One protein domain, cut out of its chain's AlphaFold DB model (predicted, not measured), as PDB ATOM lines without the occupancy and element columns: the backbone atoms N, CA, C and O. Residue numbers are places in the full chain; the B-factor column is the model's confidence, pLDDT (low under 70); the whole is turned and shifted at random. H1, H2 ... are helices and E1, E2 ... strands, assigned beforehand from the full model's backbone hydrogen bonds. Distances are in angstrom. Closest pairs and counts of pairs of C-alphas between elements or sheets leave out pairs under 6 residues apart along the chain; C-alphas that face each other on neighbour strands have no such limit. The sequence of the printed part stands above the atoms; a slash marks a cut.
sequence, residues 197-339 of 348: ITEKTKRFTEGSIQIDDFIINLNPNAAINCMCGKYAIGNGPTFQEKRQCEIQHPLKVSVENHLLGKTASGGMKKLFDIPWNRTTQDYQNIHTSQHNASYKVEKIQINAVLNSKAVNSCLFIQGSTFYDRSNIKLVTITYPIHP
ATOM      1  N   ILE A 197     164.010 194.114 156.375       89.75
ATOM      2  CA  ILE A 197     164.134 193.266 157.563       89.75
ATOM      3  C   ILE A 197     165.616 193.050 157.846       89.75
ATOM      4  O   ILE A 197     166.352 192.586 156.974       89.75
ATOM      5  N   THR A 198     166.049 193.364 159.063       94.19
ATOM      6  CA  THR A 198     167.378 193.008 159.559       94.19
ATOM      7  C   THR A 198     167.247 192.099 160.770       94.19
ATOM      8  O   THR A 198     166.432 192.328 161.665       94.19
ATOM      9  N   GLU A 199     168.047 191.038 160.790       94.25
ATOM     10  CA  GLU A 199     168.051 190.062 161.872       94.25
ATOM     11  C   GLU A 199     169.432 189.997 162.512       94.25
ATOM     12  O   GLU A 199     170.451 189.906 161.826       94.25
ATOM     13  N   LYS A 200     169.466 189.990 163.842       95.50
ATOM     14  CA  LYS A 200     170.673 189.738 164.628       95.50
ATOM     15  C   LYS A 200     170.400 188.605 165.589       95.50
ATOM     16  O   LYS A 200     169.431 188.647 166.337       95.50
ATOM     17  N   THR A 201     171.260 187.593 165.575       94.44
ATOM     18  CA  THR A 201     171.150 186.445 166.477       94.44
ATOM     19  C   THR A 201     172.327 186.441 167.435       94.44
ATOM     20  O   THR A 201     173.474 186.529 167.003       94.44
ATOM     21  N   LYS A 202     172.053 186.298 168.732       93.75
ATOM     22  CA  LYS A 202     173.072 186.158 169.771       93.75
ATOM     23  C   LYS A 202     172.826 184.880 170.560       93.75
ATOM     24  O   LYS A 202     171.723 184.648 171.049       93.75
ATOM     25  N   ARG A 203     173.853 184.037 170.664       92.19
ATOM     26  CA  ARG A 203     173.829 182.873 171.558       92.19
ATOM     27  C   ARG A 203     174.062 183.319 172.993       92.19
ATOM     28  O   ARG A 203     174.763 184.305 173.219       92.19
ATOM     29  N   PHE A 204     173.489 182.589 173.941       87.94
ATOM     30  CA  PHE A 204     173.657 182.885 175.355       87.94
ATOM     31  C   PHE A 204     173.666 181.617 176.204       87.94
ATOM     32  O   PHE A 204     172.944 180.661 175.941       87.94
ATOM     33  N   THR A 205     174.473 181.646 177.256       86.12
ATOM     34  CA  THR A 205     174.412 180.715 178.393       86.12
ATOM     35  C   THR A 205     173.947 181.430 179.658       86.12
ATOM     36  O   THR A 205     173.410 180.801 180.568       86.12
ATOM     37  N   GLU A 206     174.109 182.753 179.681       84.31
ATOM     38  CA  GLU A 206     173.716 183.645 180.761       84.31
ATOM     39  C   GLU A 206     172.316 184.234 180.534       84.31
ATOM     40  O   GLU A 206     171.772 184.205 179.434       84.31
ATOM     41  N   GLY A 207     171.711 184.749 181.598       83.69
ATOM     42  CA  GLY A 207     170.339 185.236 181.628       83.69
ATOM     43  C   GLY A 207     170.255 186.731 181.400       83.69
ATOM     44  O   GLY A 207     169.158 187.224 181.202       83.69
ATOM     45  N   SER A 208     171.379 187.447 181.394       89.50
ATOM     46  CA  SER A 208     171.439 188.826 180.923       89.50
ATOM     47  C   SER A 208     172.129 188.852 179.565       89.50
ATOM     48  O   SER A 208     173.249 188.369 179.412       89.50
ATOM     49  N   ILE A 209     171.439 189.371 178.555       91.25
ATOM     50  CA  ILE A 209     171.907 189.407 177.175       91.25
ATOM     51  C   ILE A 209     171.771 190.827 176.653       91.25
ATOM     52  O   ILE A 209     170.665 191.338 176.509       91.25
ATOM     53  N   GLN A 210     172.892 191.440 176.289       91.94
ATOM     54  CA  GLN A 210     172.874 192.678 175.517       91.94
ATOM     55  C   GLN A 210     172.844 192.369 174.014       91.94
ATOM     56  O   GLN A 210     173.727 191.659 173.521       91.94
ATOM     57  N   ILE A 211     171.863 192.894 173.283       91.31
ATOM     58  CA  ILE A 211     171.799 192.853 171.816       91.31
ATOM     59  C   ILE A 211     171.433 194.244 171.302       91.31
ATOM     60  O   ILE A 211     170.373 194.775 171.624       91.31
ATOM     61  N   ASP A 212     172.345 194.844 170.536       90.88
ATOM     62  CA  ASP A 212     172.335 196.280 170.246       90.88
ATOM     63  C   ASP A 212     172.175 197.100 171.541       90.88
ATOM     64  O   ASP A 212     172.890 196.859 172.520       90.88
ATOM     65  N   ASP A 213     171.229 198.035 171.565       88.31
ATOM     66  CA  ASP A 213     170.968 198.898 172.714       88.31
ATOM     67  C   ASP A 213     170.019 198.252 173.742       88.31
ATOM     68  O   ASP A 213     169.670 198.883 174.741       88.31
ATOM     69  N   PHE A 214     169.557 197.019 173.510       90.88
ATOM     70  CA  PHE A 214     168.636 196.323 174.408       90.88
ATOM     71  C   PHE A 214     169.387 195.430 175.392       90.88
ATOM     72  O   PHE A 214     170.183 194.576 174.995       90.88
ATOM     73  N   ILE A 215     169.061 195.573 176.677       92.75
ATOM     74  CA  ILE A 215     169.458 194.639 177.734       92.75
ATOM     75  C   ILE A 215     168.269 193.726 178.021       92.75
ATOM     76  O   ILE A 215     167.186 194.183 178.381       92.75
ATOM     77  N   ILE A 216     168.462 192.424 177.842       91.25
ATOM     78  CA  ILE A 216     167.408 191.417 177.940       91.25
ATOM     79  C   ILE A 216     167.733 190.488 179.099       91.25
ATOM     80  O   ILE A 216     168.709 189.748 179.059       91.25
ATOM     81  N   ASN A 217     166.900 190.537 180.132       91.31
ATOM     82  CA  ASN A 217     167.032 189.765 181.356       91.31
ATOM     83  C   ASN A 217     165.986 188.640 181.377       91.31
ATOM     84  O   ASN A 217     164.781 188.888 181.307       91.31
ATOM     85  N   LEU A 218     166.457 187.403 181.483       88.62
ATOM     86  CA  LEU A 218     165.692 186.163 181.508       88.62
ATOM     87  C   LEU A 218     165.706 185.600 182.929       88.62
ATOM     88  O   LEU A 218     166.774 185.347 183.489       88.62
ATOM     89  N   ASN A 219     164.528 185.364 183.506       88.19
ATOM     90  CA  ASN A 219     164.395 184.797 184.845       88.19
ATOM     91  C   ASN A 219     163.712 183.418 184.796       88.19
ATOM     92  O   ASN A 219     162.481 183.340 184.745       88.19
ATOM     93  N   PRO A 220     164.497 182.326 184.839       85.75
ATOM     94  CA  PRO A 220     163.973 180.966 184.811       85.75
ATOM     95  C   PRO A 220     163.625 180.391 186.196       85.75
ATOM     96  O   PRO A 220     163.200 179.240 186.287       85.75
ATOM     97  N   ASN A 221     163.819 181.149 187.282       84.88
ATOM     98  CA  ASN A 221     163.878 180.597 188.640       84.88
ATOM     99  C   ASN A 221     162.583 179.906 189.077       84.88
ATOM    100  O   ASN A 221     162.645 178.903 189.775       84.88
ATOM    101  N   ALA A 222     161.415 180.396 188.653       85.31
ATOM    102  CA  ALA A 222     160.140 179.767 188.998       85.31
ATOM    103  C   ALA A 222     160.024 178.343 188.421       85.31
ATOM    104  O   ALA A 222     159.666 177.413 189.141       85.31
ATOM    105  N   ALA A 223     160.410 178.156 187.153       83.38
ATOM    106  CA  ALA A 223     160.430 176.841 186.518       83.38
ATOM    107  C   ALA A 223     161.479 175.920 187.163       83.38
ATOM    108  O   ALA A 223     161.186 174.758 187.440       83.38
ATOM    109  N   ILE A 224     162.676 176.447 187.459       80.88
ATOM    110  CA  ILE A 224     163.749 175.719 188.164       80.88
ATOM    111  C   ILE A 224     163.283 175.261 189.550       80.88
ATOM    112  O   ILE A 224     163.399 174.081 189.867       80.88
ATOM    113  N   ASN A 225     162.685 176.147 190.345       80.50
ATOM    114  CA  ASN A 225     162.208 175.827 191.689       80.50
ATOM    115  C   ASN A 225     161.111 174.755 191.679       80.50
ATOM    116  O   ASN A 225     161.147 173.846 192.505       80.50
ATOM    117  N   CYS A 226     160.178 174.819 190.724       82.12
ATOM    118  CA  CYS A 226     159.169 173.772 190.548       82.12
ATOM    119  C   CYS A 226     159.812 172.405 190.266       82.12
ATOM    120  O   CYS A 226     159.429 171.405 190.871       82.12
ATOM    121  N   MET A 227     160.835 172.365 189.404       79.69
ATOM    122  CA  MET A 227     161.580 171.135 189.114       79.69
ATOM    123  C   MET A 227     162.364 170.621 190.332       79.69
ATOM    124  O   MET A 227     162.476 169.411 190.528       79.69
ATOM    125  N   CYS A 228     162.882 171.533 191.157       72.44
ATOM    126  CA  CYS A 228     163.684 171.229 192.339       72.44
ATOM    127  C   CYS A 228     162.870 170.732 193.542       72.44
ATOM    128  O   CYS A 228     163.395 169.975 194.355       72.44
ATOM    129  N   GLY A 229     161.593 171.110 193.660       60.88
ATOM    130  CA  GLY A 229     160.761 170.819 194.836       60.88
ATOM    131  C   GLY A 229     160.548 169.331 195.158       60.88
ATOM    132  O   GLY A 229     160.070 169.018 196.245       60.88
ATOM    133  N   LYS A 230     160.909 168.411 194.249       55.66
ATOM    134  CA  LYS A 230     160.748 166.954 194.412       55.66
ATOM    135  C   LYS A 230     162.047 166.157 194.583       55.66
ATOM    136  O   LYS A 230     161.979 164.997 194.982       55.66
ATOM    137  N   TYR A 231     163.213 166.733 194.289       56.59
ATOM    138  CA  TYR A 231     164.448 165.967 194.083       56.59
ATOM    139  C   TYR A 231     165.629 166.602 194.810       56.59
ATOM    140  O   TYR A 231     166.460 167.281 194.216       56.59
ATOM    141  N   ALA A 232     165.695 166.393 196.125       51.84
ATOM    142  CA  ALA A 232     166.756 166.976 196.938       51.84
ATOM    143  C   ALA A 232     168.133 166.349 196.654       51.84
ATOM    144  O   ALA A 232     169.132 167.055 196.748       51.84
ATOM    145  N   ILE A 233     168.221 165.051 196.316       52.47
ATOM    146  CA  ILE A 233     169.501 164.351 196.101       52.47
ATOM    147  C   ILE A 233     169.299 163.141 195.162       52.47
ATOM    148  O   ILE A 233     168.508 162.248 195.457       52.47
ATOM    149  N   GLY A 234     170.039 163.082 194.047       54.12
ATOM    150  CA  GLY A 234     170.349 161.840 193.312       54.12
ATOM    151  C   GLY A 234     169.613 161.581 191.991       54.12
ATOM    152  O   GLY A 234     170.259 161.181 191.027       54.12
ATOM    153  N   ASN A 235     168.310 161.855 191.899       61.81
ATOM    154  CA  ASN A 235     167.531 161.634 190.671       61.81
ATOM    155  C   ASN A 235     166.982 162.964 190.155       61.81
ATOM    156  O   ASN A 235     166.258 163.632 190.876       61.81
ATOM    157  N   GLY A 236     167.332 163.370 188.932       65.00
ATOM    158  CA  GLY A 236     166.741 164.559 188.310       65.00
ATOM    159  C   GLY A 236     165.252 164.356 187.975       65.00
ATOM    160  O   GLY A 236     164.796 163.211 187.900       65.00
ATOM    161  N   PRO A 237     164.487 165.436 187.732       71.75
ATOM    162  CA  PRO A 237     163.080 165.338 187.353       71.75
ATOM    163  C   PRO A 237     162.905 164.580 186.039       71.75
ATOM    164  O   PRO A 237     163.721 164.692 185.116       71.75
ATOM    165  N   THR A 238     161.800 163.841 185.919       77.81
ATOM    166  CA  THR A 238     161.450 163.198 184.648       77.81
ATOM    167  C   THR A 238     161.177 164.244 183.564       77.81
ATOM    168  O   THR A 238     160.864 165.408 183.836       77.81
ATOM    169  N   PHE A 239     161.236 163.832 182.293       78.75
ATOM    170  CA  PHE A 239     160.888 164.715 181.175       78.75
ATOM    171  C   PHE A 239     159.466 165.292 181.300       78.75
ATOM    172  O   PHE A 239     159.246 166.462 180.988       78.75
ATOM    173  N   GLN A 240     158.507 164.487 181.771       82.00
ATOM    174  CA  GLN A 240     157.123 164.925 181.956       82.00
ATOM    175  C   GLN A 240     157.001 165.979 183.058       82.00
ATOM    176  O   GLN A 240     156.330 166.986 182.855       82.00
ATOM    177  N   GLU A 241     157.682 165.798 184.188       79.81
ATOM    178  CA  GLU A 241     157.656 166.763 185.293       79.81
ATOM    179  C   GLU A 241     158.346 168.072 184.930       79.81
ATOM    180  O   GLU A 241     157.801 169.143 185.194       79.81
ATOM    181  N   LYS A 242     159.489 167.999 184.236       79.81
ATOM    182  CA  LYS A 242     160.144 169.184 183.672       79.81
ATOM    183  C   LYS A 242     159.182 169.972 182.783       79.81
ATOM    184  O   LYS A 242     159.025 171.177 182.962       79.81
ATOM    185  N   ARG A 243     158.494 169.282 181.871       81.81
ATOM    186  CA  ARG A 243     157.530 169.908 180.960       81.81
ATOM    187  C   ARG A 243     156.335 170.516 181.702       81.81
ATOM    188  O   ARG A 243     155.888 171.589 181.323       81.81
ATOM    189  N   GLN A 244     155.826 169.864 182.749       85.94
ATOM    190  CA  GLN A 244     154.732 170.401 183.569       85.94
ATOM    191  C   GLN A 244     155.142 171.690 184.293       85.94
ATOM    192  O   GLN A 244     154.418 172.679 184.226       85.94
ATOM    193  N   CYS A 245     156.327 171.717 184.903       85.44
ATOM    194  CA  CYS A 245     156.852 172.918 185.551       85.44
ATOM    195  C   CYS A 245     157.062 174.074 184.570       85.44
ATOM    196  O   CYS A 245     156.704 175.209 184.865       85.44
ATOM    197  N   GLU A 246     157.607 173.788 183.390       84.00
ATOM    198  CA  GLU A 246     157.760 174.763 182.309       84.00
ATOM    199  C   GLU A 246     156.397 175.318 181.836       84.00
ATOM    200  O   GLU A 246     156.263 176.515 181.603       84.00
ATOM    201  N   ILE A 247     155.355 174.486 181.737       85.62
ATOM    202  CA  ILE A 247     154.000 174.936 181.366       85.62
ATOM    203  C   ILE A 247     153.380 175.824 182.457       85.62
ATOM    204  O   ILE A 247     152.762 176.837 182.141       85.62
ATOM    205  N   GLN A 248     153.546 175.462 183.732       88.50
ATOM    206  CA  GLN A 248     152.985 176.206 184.867       88.50
ATOM    207  C   GLN A 248     153.741 177.508 185.169       88.50
ATOM    208  O   GLN A 248     153.182 178.432 185.762       88.50
ATOM    209  N   HIS A 249     155.011 177.593 184.767       88.88
ATOM    210  CA  HIS A 249     155.888 178.719 185.063       88.88
ATOM    211  C   HIS A 249     156.603 179.205 183.795       88.88
ATOM    212  O   HIS A 249     157.749 178.810 183.550       88.88
ATOM    213  N   PRO A 250     155.965 180.080 182.992       88.50
ATOM    214  CA  PRO A 250     156.579 180.614 181.782       88.50
ATOM    215  C   PRO A 250     157.868 181.390 182.088       88.50
ATOM    216  O   PRO A 250     158.091 181.872 183.204       88.50
ATOM    217  N   LEU A 251     158.737 181.500 181.084       87.06
ATOM    218  CA  LEU A 251     159.978 182.253 181.188       87.06
ATOM    219  C   LEU A 251     159.653 183.741 181.298       87.06
ATOM    220  O   LEU A 251     159.152 184.342 180.348       87.06
ATOM    221  N   LYS A 252     159.989 184.343 182.439       89.44
ATOM    222  CA  LYS A 252     159.821 185.781 182.640       89.44
ATOM    223  C   LYS A 252     160.927 186.530 181.917       89.44
ATOM    224  O   LYS A 252     162.110 186.307 182.195       89.44
ATOM    225  N   VAL A 253     160.539 187.431 181.021       89.19
ATOM    226  CA  VAL A 253     161.455 188.238 180.218       89.19
ATOM    227  C   VAL A 253     161.283 189.708 180.547       89.19
ATOM    228  O   VAL A 253     160.181 190.240 180.674       89.19
ATOM    229  N   SER A 254     162.423 190.366 180.677       90.38
ATOM    230  CA  SER A 254     162.548 191.792 180.873       90.38
ATOM    231  C   SER A 254     163.419 192.366 179.775       90.38
ATOM    232  O   SER A 254     164.569 191.963 179.653       90.38
ATOM    233  N   VAL A 255     162.927 193.366 179.061       90.56
ATOM    234  CA  VAL A 255     163.715 194.123 178.084       90.56
ATOM    235  C   VAL A 255     163.872 195.546 178.591       90.56
ATOM    236  O   VAL A 255     162.881 196.174 178.947       90.56
ATOM    237  N   GLU A 256     165.100 196.047 178.630       90.38
ATOM    238  CA  GLU A 256     165.465 197.375 179.120       90.38
ATOM    239  C   GLU A 256     166.194 198.140 178.012       90.38
ATOM    240  O   GLU A 256     167.104 197.607 177.375       90.38
ATOM    241  N   ASN A 257     165.757 199.373 177.753       87.25
ATOM    242  CA  ASN A 257     166.335 200.298 176.780       87.25
ATOM    243  C   ASN A 257     165.710 201.690 176.983       87.25
ATOM    244  O   ASN A 257     164.566 201.799 177.426       87.25
ATOM    245  N   HIS A 258     166.444 202.753 176.649       77.88
ATOM    246  CA  HIS A 258     165.998 204.137 176.846       77.88
ATOM    247  C   HIS A 258     164.789 204.557 175.987       77.88
ATOM    248  O   HIS A 258     164.133 205.549 176.290       77.88
ATOM    249  N   LEU A 259     164.486 203.808 174.928       73.06
ATOM    250  CA  LEU A 259     163.352 204.007 174.025       73.06
ATOM    251  C   LEU A 259     162.073 203.305 174.514       73.06
ATOM    252  O   LEU A 259     161.012 203.452 173.905       73.06
ATOM    253  N   LEU A 260     162.146 202.503 175.582       75.69
ATOM    254  CA  LEU A 260     160.994 201.772 176.109       75.69
ATOM    255  C   LEU A 260     160.156 202.638 177.053       75.69
ATOM    256  O   LEU A 260     160.669 203.481 177.789       75.69
ATOM    257  N   GLY A 261     158.842 202.393 177.052       63.88
ATOM    258  CA  GLY A 261     157.900 203.061 177.948       63.88
ATOM    259  C   GLY A 261     158.168 202.772 179.430       63.88
ATOM    260  O   GLY A 261     158.867 201.822 179.790       63.88
ATOM    261  N   LYS A 262     157.578 203.598 180.301       60.12
ATOM    262  CA  LYS A 262     157.600 203.378 181.752       60.12
ATOM    263  C   LYS A 262     156.682 202.208 182.113       60.12
ATOM    264  O   LYS A 262     155.521 202.192 181.709       60.12
ATOM    265  N   THR A 263     157.166 201.256 182.902       59.28
ATOM    266  CA  THR A 263     156.301 200.278 183.580       59.28
ATOM    267  C   THR A 263     155.506 200.946 184.705       59.28
ATOM    268  O   THR A 263     155.855 202.033 185.165       59.28
ATOM    269  N   ALA A 264     154.498 200.250 185.246       53.09
ATOM    270  CA  ALA A 264     153.839 200.638 186.501       53.09
ATOM    271  C   ALA A 264     154.830 200.806 187.679       53.09
ATOM    272  O   ALA A 264     154.546 201.516 188.636       53.09
ATOM    273  N   SER A 265     156.016 200.191 187.585       47.59
ATOM    274  CA  SER A 265     157.129 200.328 188.531       47.59
ATOM    275  C   SER A 265     158.140 201.430 188.167       47.59
ATOM    276  O   SER A 265     159.231 201.470 188.729       47.59
ATOM    277  N   GLY A 266     157.807 202.324 187.229       53.09
ATOM    278  CA  GLY A 266     158.554 203.553 186.938       53.09
ATOM    279  C   GLY A 266     159.825 203.406 186.089       53.09
ATOM    280  O   GLY A 266     160.434 204.422 185.759       53.09
ATOM    281  N   GLY A 267     160.222 202.188 185.704       61.94
ATOM    282  CA  GLY A 267     161.429 201.931 184.906       61.94
ATOM    283  C   GLY A 267     161.172 201.875 183.395       61.94
ATOM    284  O   GLY A 267     160.085 201.482 182.975       61.94
ATOM    285  N   MET A 268     162.177 202.231 182.579       75.94
ATOM    286  CA  MET A 268     162.170 202.058 181.112       75.94
ATOM    287  C   MET A 268     162.383 200.583 180.763       75.94
ATOM    288  O   MET A 268     163.509 200.122 180.556       75.94
ATOM    289  N   LYS A 269     161.300 199.808 180.806       84.19
ATOM    290  CA  LYS A 269     161.358 198.349 180.744       84.19
ATOM    291  C   LYS A 269     160.071 197.785 180.165       84.19
ATOM    292  O   LYS A 269     158.990 198.315 180.390       84.19
ATOM    293  N   LYS A 270     160.170 196.671 179.449       85.19
ATOM    294  CA  LYS A 270     159.018 195.880 179.013       85.19
ATOM    295  C   LYS A 270     159.092 194.498 179.642       85.19
ATOM    296  O   LYS A 270     160.156 193.882 179.651       85.19
ATOM    297  N   LEU A 271     157.970 194.046 180.190       87.75
ATOM    298  CA  LEU A 271     157.832 192.749 180.846       87.75
ATOM    299  C   LEU A 271     156.847 191.892 180.066       87.75
ATOM    300  O   LEU A 271     155.786 192.380 179.682       87.75
ATOM    301  N   PHE A 272     157.202 190.637 179.839       86.81
ATOM    302  CA  PHE A 272     156.313 189.650 179.237       86.81
ATOM    303  C   PHE A 272     156.765 188.238 179.592       86.81
ATOM    304  O   PHE A 272     157.929 187.996 179.926       86.81
ATOM    305  N   ASP A 273     155.819 187.315 179.500       86.94
ATOM    306  CA  ASP A 273     156.022 185.902 179.765       86.94
ATOM    307  C   ASP A 273     156.118 185.151 178.434       86.94
ATOM    308  O   ASP A 273     155.286 185.334 177.546       86.94
ATOM    309  N   ILE A 274     157.139 184.305 178.289       84.81
ATOM    310  CA  ILE A 274     157.326 183.460 177.106       84.81
ATOM    311  C   ILE A 274     157.117 181.992 177.490       84.81
ATOM    312  O   ILE A 274     157.760 181.503 178.424       84.81
ATOM    313  N   PRO A 275     156.268 181.244 176.766       83.06
ATOM    314  CA  PRO A 275     156.178 179.800 176.932       83.06
ATOM    315  C   PRO A 275     157.518 179.116 176.634       83.06
ATOM    316  O   PRO A 275     158.163 179.393 175.630       83.06
ATOM    317  N   TRP A 276     157.902 178.131 177.441       78.94
ATOM    318  CA  TRP A 276     159.139 177.352 177.265       78.94
ATOM    319  C   TRP A 276     159.179 176.444 176.026       78.94
ATOM    320  O   TRP A 276     160.155 175.722 175.807       78.94
ATOM    321  N   ASN A 277     158.118 176.423 175.216       64.06
ATOM    322  CA  ASN A 277     158.075 175.575 174.036       64.06
ATOM    323  C   ASN A 277     159.220 175.966 173.083       64.06
ATOM    324  O   ASN A 277     159.290 177.100 172.623       64.06
ATOM    325  N   ARG A 278     160.080 174.993 172.738       54.41
ATOM    326  CA  ARG A 278     161.272 175.128 171.867       54.41
ATOM    327  C   ARG A 278     161.002 175.731 170.479       54.41
ATOM    328  O   ARG A 278     161.931 175.897 169.696       54.41
ATOM    329  N   THR A 279     159.742 175.994 170.152       49.75
ATOM    330  CA  THR A 279     159.255 176.413 168.839       49.75
ATOM    331  C   THR A 279     158.237 177.549 168.912       49.75
ATOM    332  O   THR A 279     157.439 177.679 167.989       49.75
ATOM    333  N   THR A 280     158.238 178.406 169.943       50.62
ATOM    334  CA  THR A 280     157.498 179.674 169.815       50.62
ATOM    335  C   THR A 280     158.170 180.515 168.725       50.62
ATOM    336  O   THR A 280     159.149 181.230 168.947       50.62
ATOM    337  N   GLN A 281     157.662 180.360 167.502       54.22
ATOM    338  CA  GLN A 281     157.944 181.192 166.335       54.22
ATOM    339  C   GLN A 281     157.460 182.636 166.543       54.22
ATOM    340  O   GLN A 281     157.787 183.516 165.751       54.22
ATOM    341  N   ASP A 282     156.720 182.878 167.625       67.06
ATOM    342  CA  ASP A 282     156.049 184.138 167.883       67.06
ATOM    343  C   ASP A 282     157.030 185.198 168.372       67.06
ATOM    344  O   ASP A 282     157.460 185.246 169.529       67.06
ATOM    345  N   TYR A 283     157.371 186.075 167.439       81.56
ATOM    346  CA  TYR A 283     158.103 187.299 167.689       81.56
ATOM    347  C   TYR A 283     157.338 188.210 168.654       81.56
ATOM    348  O   TYR A 283     156.243 188.681 168.348       81.56
ATOM    349  N   GLN A 284     157.960 188.535 169.784       85.44
ATOM    350  CA  GLN A 284     157.434 189.494 170.749       85.44
ATOM    351  C   GLN A 284     157.826 190.907 170.330       85.44
ATOM    352  O   GLN A 284     159.014 191.212 170.240       85.44
ATOM    353  N   ASN A 285     156.850 191.782 170.073       83.81
ATOM    354  CA  ASN A 285     157.127 193.195 169.805       83.81
ATOM    355  C   ASN A 285     157.694 193.848 171.075       83.81
ATOM    356  O   ASN A 285     157.021 193.866 172.108       83.81
ATOM    357  N   ILE A 286     158.908 194.395 171.008       86.12
ATOM    358  CA  ILE A 286     159.568 195.045 172.145       86.12
ATOM    359  C   ILE A 286     159.490 196.564 172.063       86.12
ATOM    360  O   ILE A 286     159.185 197.199 173.070       86.12
ATOM    361  N   HIS A 287     159.678 197.137 170.878       85.06
ATOM    362  CA  HIS A 287     159.673 198.575 170.670       85.06
ATOM    363  C   HIS A 287     159.112 198.909 169.297       85.06
ATOM    364  O   HIS A 287     159.247 198.160 168.325       85.06
ATOM    365  N   THR A 288     158.487 200.074 169.211       77.31
ATOM    366  CA  THR A 288     158.167 200.664 167.929       77.31
ATOM    367  C   THR A 288     158.417 202.159 167.964       77.31
ATOM    368  O   THR A 288     158.033 202.840 168.913       77.31
ATOM    369  N   SER A 289     159.053 202.648 166.906       77.31
ATOM    370  CA  SER A 289     159.310 204.058 166.664       77.31
ATOM    371  C   SER A 289     158.818 204.468 165.282       77.31
ATOM    372  O   SER A 289     158.820 203.692 164.323       77.31
ATOM    373  N   GLN A 290     158.418 205.730 165.181       73.00
ATOM    374  CA  GLN A 290     158.074 206.378 163.927       73.00
ATOM    375  C   GLN A 290     158.976 207.596 163.735       73.00
ATOM    376  O   GLN A 290     159.118 208.436 164.621       73.00
ATOM    377  N   HIS A 291     159.563 207.691 162.550       70.19
ATOM    378  CA  HIS A 291     160.246 208.872 162.041       70.19
ATOM    379  C   HIS A 291     159.521 209.338 160.772       70.19
ATOM    380  O   HIS A 291     158.868 208.542 160.103       70.19
ATOM    381  N   ASN A 292     159.649 210.617 160.407       64.62
ATOM    382  CA  ASN A 292     158.866 211.241 159.324       64.62
ATOM    383  C   ASN A 292     158.847 210.468 157.987       64.62
ATOM    384  O   ASN A 292     157.902 210.618 157.221       64.62
ATOM    385  N   ALA A 293     159.873 209.662 157.696       79.00
ATOM    386  CA  ALA A 293     159.995 208.899 156.452       79.00
ATOM    387  C   ALA A 293     159.929 207.372 156.636       79.00
ATOM    388  O   ALA A 293     160.035 206.628 155.661       79.00
ATOM    389  N   SER A 294     159.804 206.875 157.865       81.25
ATOM    390  CA  SER A 294     159.865 205.440 158.123       81.25
ATOM    391  C   SER A 294     159.312 205.066 159.482       81.25
ATOM    392  O   SER A 294     159.470 205.776 160.471       81.25
ATOM    393  N   TYR A 295     158.801 203.859 159.545       81.38
ATOM    394  CA  TYR A 295     158.269 203.230 160.725       81.38
ATOM    395  C   TYR A 295     159.086 201.975 161.044       81.38
ATOM    396  O   TYR A 295     159.345 201.170 160.152       81.38
ATOM    397  N   LYS A 296     159.531 201.820 162.292       85.50
ATOM    398  CA  LYS A 296     160.461 200.764 162.712       85.50
ATOM    399  C   LYS A 296     159.860 199.933 163.842       85.50
ATOM    400  O   LYS A 296     159.628 200.450 164.928       85.50
ATOM    401  N   VAL A 297     159.690 198.634 163.608       85.19
ATOM    402  CA  VAL A 297     159.241 197.646 164.600       85.19
ATOM    403  C   VAL A 297     160.411 196.765 165.005       85.19
ATOM    404  O   VAL A 297     161.019 196.118 164.156       85.19
ATOM    405  N   GLU A 298     160.690 196.686 166.299       88.75
ATOM    406  CA  GLU A 298     161.697 195.789 166.856       88.75
ATOM    407  C   GLU A 298     161.007 194.660 167.606       88.75
ATOM    408  O   GLU A 298     160.192 194.882 168.504       88.75
ATOM    409  N   LYS A 299     161.333 193.428 167.225       89.69
ATOM    410  CA  LYS A 299     160.790 192.221 167.834       89.69
ATOM    411  C   LYS A 299     161.902 191.302 168.302       89.69
ATOM    412  O   LYS A 299     162.963 191.254 167.685       89.69
ATOM    413  N   ILE A 300     161.633 190.516 169.338       90.25
ATOM    414  CA  ILE A 300     162.541 189.457 169.772       90.25
ATOM    415  C   ILE A 300     161.899 188.086 169.653       90.25
ATOM    416  O   ILE A 300     160.711 187.907 169.901       90.25
ATOM    417  N   GLN A 301     162.722 187.106 169.320       89.81
ATOM    418  CA  GLN A 301     162.408 185.695 169.441       89.81
ATOM    419  C   GLN A 301     163.447 185.062 170.357       89.81
ATOM    420  O   GLN A 301     164.648 185.249 170.159       89.81
ATOM    421  N   ILE A 302     162.993 184.315 171.360       88.06
ATOM    422  CA  ILE A 302     163.868 183.662 172.334       88.06
ATOM    423  C   ILE A 302     163.721 182.154 172.193       88.06
ATOM    424  O   ILE A 302     162.634 181.609 172.343       88.06
ATOM    425  N   ASN A 303     164.842 181.483 171.950       88.25
ATOM    426  CA  ASN A 303     164.968 180.040 172.069       88.25
ATOM    427  C   ASN A 303     165.838 179.738 173.291       88.25
ATOM    428  O   ASN A 303     167.067 179.762 173.215       88.25
ATOM    429  N   ALA A 304     165.191 179.499 174.430       85.62
ATOM    430  CA  ALA A 304     165.856 179.222 175.696       85.62
ATOM    431  C   ALA A 304     165.804 177.726 176.021       85.62
ATOM    432  O   ALA A 304     164.738 177.113 176.015       85.62
ATOM    433  N   VAL A 305     166.953 177.134 176.358       84.25
ATOM    434  CA  VAL A 305     167.017 175.741 176.811       84.25
ATOM    435  C   VAL A 305     167.775 175.661 178.130       84.25
ATOM    436  O   VAL A 305     168.967 175.945 178.178       84.25
ATOM    437  N   LEU A 306     167.105 175.217 179.196       81.56
ATOM    438  CA  LEU A 306     167.716 175.066 180.522       81.56
ATOM    439  C   LEU A 306     168.738 173.931 180.579       81.56
ATOM    440  O   LEU A 306     168.422 172.804 180.188       81.56
ATOM    441  N   ASN A 307     169.910 174.228 181.138       76.94
ATOM    442  CA  ASN A 307     171.013 173.312 181.405       76.94
ATOM    443  C   ASN A 307     170.632 172.296 182.493       76.94
ATOM    444  O   ASN A 307     170.237 172.670 183.598       76.94
ATOM    445  N   SER A 308     170.786 171.002 182.202       67.25
ATOM    446  CA  SER A 308     170.446 169.913 183.127       67.25
ATOM    447  C   SER A 308     171.257 169.921 184.424       67.25
ATOM    448  O   SER A 308     170.740 169.492 185.451       67.25
ATOM    449  N   LYS A 309     172.494 170.440 184.418       67.19
ATOM    450  CA  LYS A 309     173.322 170.513 185.634       67.19
ATOM    451  C   LYS A 309     172.666 171.371 186.715       67.19
ATOM    452  O   LYS A 309     172.625 170.955 187.863       67.19
ATOM    453  N   ALA A 310     172.080 172.503 186.329       62.75
ATOM    454  CA  ALA A 310     171.393 173.403 187.253       62.75
ATOM    455  C   ALA A 310     170.131 172.790 187.867       62.75
ATOM    456  O   ALA A 310     169.805 173.066 189.015       62.75
ATOM    457  N   VAL A 311     169.447 171.936 187.106       62.25
ATOM    458  CA  VAL A 311     168.259 171.210 187.567       62.25
ATOM    459  C   VAL A 311     168.636 170.109 188.566       62.25
ATOM    460  O   VAL A 311     167.854 169.795 189.452       62.25
ATOM    461  N   ASN A 312     169.841 169.542 188.454       61.62
ATOM    462  CA  ASN A 312     170.318 168.486 189.348       61.62
ATOM    463  C   ASN A 312     171.001 169.021 190.620       61.62
ATOM    464  O   ASN A 312     171.088 168.298 191.608       61.62
ATOM    465  N   SER A 313     171.513 170.256 190.608       58.38
ATOM    466  CA  SER A 313     172.285 170.851 191.710       58.38
ATOM    467  C   SER A 313     171.543 171.997 192.405       58.38
ATOM    468  O   SER A 313     172.149 173.028 192.694       58.38
ATOM    469  N   CYS A 314     170.245 171.818 192.683       63.28
ATOM    470  CA  CYS A 314     169.306 172.803 193.257       63.28
ATOM    471  C   CYS A 314     169.789 173.575 194.510       63.28
ATOM    472  O   CYS A 314     169.135 174.523 194.935       63.28
ATOM    473  N   LEU A 315     170.930 173.194 195.090       54.53
ATOM    474  CA  LEU A 315     171.621 173.839 196.208       54.53
ATOM    475  C   LEU A 315     172.298 175.180 195.850       54.53
ATOM    476  O   LEU A 315     172.568 175.964 196.754       54.53
ATOM    477  N   PHE A 316     172.549 175.476 194.568       51.69
ATOM    478  CA  PHE A 316     173.187 176.732 194.142       51.69
ATOM    479  C   PHE A 316     172.522 177.308 192.889       51.69
ATOM    480  O   PHE A 316     173.000 177.127 191.770       51.69
ATOM    481  N   ILE A 317     171.430 178.055 193.064       53.19
ATOM    482  CA  ILE A 317     170.913 178.934 192.005       53.19
ATOM    483  C   ILE A 317     171.748 180.225 192.030       53.19
ATOM    484  O   ILE A 317     171.298 181.272 192.487       53.19
ATOM    485  N   GLN A 318     173.010 180.138 191.604       46.50
ATOM    486  CA  GLN A 318     173.865 181.301 191.356       46.50
ATOM    487  C   GLN A 318     174.298 181.303 189.889       46.50
ATOM    488  O   GLN A 318     174.915 180.353 189.417       46.50
ATOM    489  N   GLY A 319     173.972 182.380 189.170       54.41
ATOM    490  CA  GLY A 319     174.274 182.524 187.743       54.41
ATOM    491  C   GLY A 319     173.275 181.797 186.840       54.41
ATOM    492  O   GLY A 319     172.571 180.881 187.257       54.41
ATOM    493  N   SER A 320     173.139 182.260 185.600       57.94
ATOM    494  CA  SER A 320     172.109 181.756 184.691       57.94
ATOM    495  C   SER A 320     172.596 180.552 183.885       57.94
ATOM    496  O   SER A 320     173.765 180.444 183.530       57.94
ATOM    497  N   THR A 321     171.675 179.628 183.634       70.38
ATOM    498  CA  THR A 321     171.957 178.206 183.425       70.38
ATOM    499  C   THR A 321     171.350 177.712 182.119       70.38
ATOM    500  O   THR A 321     170.592 176.744 182.085       70.38
ATOM    501  N   PHE A 322     171.657 178.386 181.017       82.62
ATOM    502  CA  PHE A 322     171.170 178.002 179.694       82.62
ATOM    503  C   PHE A 322     172.212 177.166 178.937       82.62
ATOM    504  O   PHE A 322     173.416 177.291 179.161       82.62
ATOM    505  N   TYR A 323     171.758 176.273 178.053       83.88
ATOM    506  CA  TYR A 323     172.644 175.580 177.113       83.88
ATOM    507  C   TYR A 323     173.199 176.559 176.076       83.88
ATOM    508  O   TYR A 323     172.508 177.491 175.677       83.88
ATOM    509  N   ASP A 324     174.383 176.252 175.557       81.88
ATOM    510  CA  ASP A 324     175.078 176.941 174.460       81.88
ATOM    511  C   ASP A 324     174.257 177.096 173.165       81.88
ATOM    512  O   ASP A 324     174.454 178.042 172.399       81.88
ATOM    513  N   ARG A 325     173.310 176.186 172.919       85.88
ATOM    514  CA  ARG A 325     172.355 176.276 171.803       85.88
ATOM    515  C   ARG A 325     171.249 177.315 172.002       85.88
ATOM    516  O   ARG A 325     170.499 177.573 171.057       85.88
ATOM    517  N   SER A 326     171.117 177.887 173.200       88.44
ATOM    518  CA  SER A 326     170.132 178.936 173.460       88.44
ATOM    519  C   SER A 326     170.528 180.203 172.718       88.44
ATOM    520  O   SER A 326     171.706 180.558 172.624       88.44
ATOM    521  N   ASN A 327     169.543 180.863 172.129       91.44
ATOM    522  CA  ASN A 327     169.775 182.056 171.339       91.44
ATOM    523  C   ASN A 327     168.583 182.998 171.381       91.44
ATOM    524  O   ASN A 327     167.443 182.602 171.622       91.44
ATOM    525  N   ILE A 328     168.890 184.265 171.155       91.06
ATOM    526  CA  ILE A 328     167.919 185.322 170.970       91.06
ATOM    527  C   ILE A 328     168.116 185.920 169.588       91.06
ATOM    528  O   ILE A 328     169.249 186.174 169.172       91.06
ATOM    529  N   LYS A 329     167.014 186.143 168.880       93.00
ATOM    530  CA  LYS A 329     166.994 186.850 167.608       93.00
ATOM    531  C   LYS A 329     166.281 188.185 167.800       93.00
ATOM    532  O   LYS A 329     165.108 188.195 168.159       93.00
ATOM    533  N   LEU A 330     166.981 189.289 167.553       93.94
ATOM    534  CA  LEU A 330     166.397 190.616 167.380       93.94
ATOM    535  C   LEU A 330     166.082 190.801 165.896       93.94
ATOM    536  O   LEU A 330     166.972 190.698 165.053       93.94
ATOM    537  N   VAL A 331     164.818 191.065 165.586       91.62
ATOM    538  CA  VAL A 331     164.344 191.363 164.236       91.62
ATOM    539  C   VAL A 331     163.860 192.794 164.202       91.62
ATOM    540  O   VAL A 331     162.923 193.162 164.906       91.62
ATOM    541  N   THR A 332     164.506 193.593 163.367       91.00
ATOM    542  CA  THR A 332     164.090 194.956 163.069       91.00
ATOM    543  C   THR A 332     163.407 194.967 161.713       91.00
ATOM    544  O   THR A 332     163.993 194.551 160.714       91.00
ATOM    545  N   ILE A 333     162.174 195.456 161.674       86.56
ATOM    546  CA  ILE A 333     161.397 195.636 160.453       86.56
ATOM    547  C   ILE A 333     161.192 197.131 160.251       86.56
ATOM    548  O   ILE A 333     160.519 197.774 161.054       86.56
ATOM    549  N   THR A 334     161.747 197.678 159.175       87.69
ATOM    550  CA  THR A 334     161.596 199.090 158.818       87.69
ATOM    551  C   THR A 334     160.715 199.216 157.585       87.69
ATOM    552  O   THR A 334     161.098 198.779 156.501       87.69
ATOM    553  N   TYR A 335     159.555 199.842 157.740       84.88
ATOM    554  CA  TYR A 335     158.652 200.203 156.655       84.88
ATOM    555  C   TYR A 335     158.916 201.654 156.256       84.88
ATOM    556  O   TYR A 335     158.753 202.548 157.089       84.88
ATOM    557  N   PRO A 336     159.325 201.937 155.016       87.62
ATOM    558  CA  PRO A 336     159.393 203.313 154.558       87.62
ATOM    559  C   PRO A 336     157.971 203.858 154.367       87.62
ATOM    560  O   PRO A 336     157.084 203.153 153.883       87.62
ATOM    561  N   ILE A 337     157.750 205.108 154.767       86.31
ATOM    562  CA  ILE A 337     156.470 205.805 154.619       86.31
ATOM    563  C   ILE A 337     156.619 206.795 153.473       86.31
ATOM    564  O   ILE A 337     157.514 207.644 153.484       86.31
ATOM    565  N   HIS A 338     155.727 206.711 152.491       86.38
ATOM    566  CA  HIS A 338     155.732 207.618 151.350       86.38
ATOM    567  C   HIS A 338     154.375 208.304 151.190       86.38
ATOM    568  O   HIS A 338     153.352 207.617 151.207       86.38
ATOM    569  N   PRO A 339     154.331 209.632 150.988       86.62
ATOM    570  CA  PRO A 339     153.103 210.302 150.590       86.62
ATOM    571  C   PRO A 339     152.621 209.742 149.252       86.62
ATOM    572  O   PRO A 339     153.388 209.657 148.288       86.62
TER     573      PRO A 339
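AT A GLANCE: This is residues 197 to 339 of the 348 residues of an uncharacterized protein of Acinetobacter haemolyticus (UniProt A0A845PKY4). Two antiparallel sheets of four strands lie partly face to face as a sandwich, with a small group of three short helices, H1, H2 and H3, at one end. At the other end the long strands E6, E7 and E8 run out past the second sheet, and the whole is a rod. The printed part has 143 residues, with eight named strands and three named helices in the order E1 E2 E3 H1 H2 E4 E5 E6 E7 H3 E8. The sheets run E1 - E8 - E7 - E6 and E2 - E3 - E4 - E5, and the class is mixed, helices and strands. The whole is only just compact, close to loose, with a radius of gyration of the C-alphas of 17.4 A and spans of 66 by 31 by 22 A.

IN THESE COORDINATES: E1, residues 197 to 203, begins at C-alpha 197 (164.134, 193.266, 157.563) and measures 19.9 A. E2 is residues 208 to 211, E3 residues 214 to 219, H1 residues 221 to 228 and H2 residues 239 to 248, 14.4 A long. E4 is residues 251 to 256 and E5 residues 269 to 274. E6, residues 284 to 291, measures 21.4 A, and E7, residues 294 to 303, 29.4 A. H3 is residues 308 to 312. E8, residues 327 to 339, measures 38.8 A and ends at C-alpha 339 (153.103, 210.302, 150.590).

HOW THE PARTS SIT: The two sheets form a sandwich, two sheets face to face, 10.5 A centre to centre where they face each other, their strands at 36 degrees. Both are strongly twisted. E1 and E8 are antiparallel, with N 198 and O 332 2.9 A apart; E8 and E7 have N 297 and O 333 at 2.8 A; the hairpin E6 and E7 has N 289 and O 296 at 3.0 A. In the other sheet, the hairpin E2 and E3 has N 209 and O 216 at 2.8 A, E3 and E4 have N 217 and O 254 at 2.8 A, and the hairpin E4 and E5 has N 253 and O 272 at 2.9 A. These pairs are within hydrogen-bond range. Between the sheets, the closest C-alphas of E5 and E6 are those of Lys 270 and Ile 286, 6.9 A apart. H1 only grazes the sheet E2 E3 E4 E5, with residues 221 to 223. H1 and H2, a helical hairpin, touch at Ala 223 and Cys 245, whose C-alphas are 5.4 A apart, with a shallow tilt of 34 degrees, only just short of steep, opposite ways. H1 and H3 touch, closest at the C-alphas of Ile 224 and Val 311, 6.4 A. In H1, H2 and H3 every O i to N i+4 pair is within hydrogen-bond range.

THE WHOLE: The C-alphas farthest apart are those of Gly 234 and Pro 339, 66.9 A. The printed part has no cut. The links E4 to E5 and H3 to E8 are long. The mean pLDDT of the printed part is 78.7; residues 229 to 236, 261 to 267, 277 to 282, 292 and 308 to 320 are under 70.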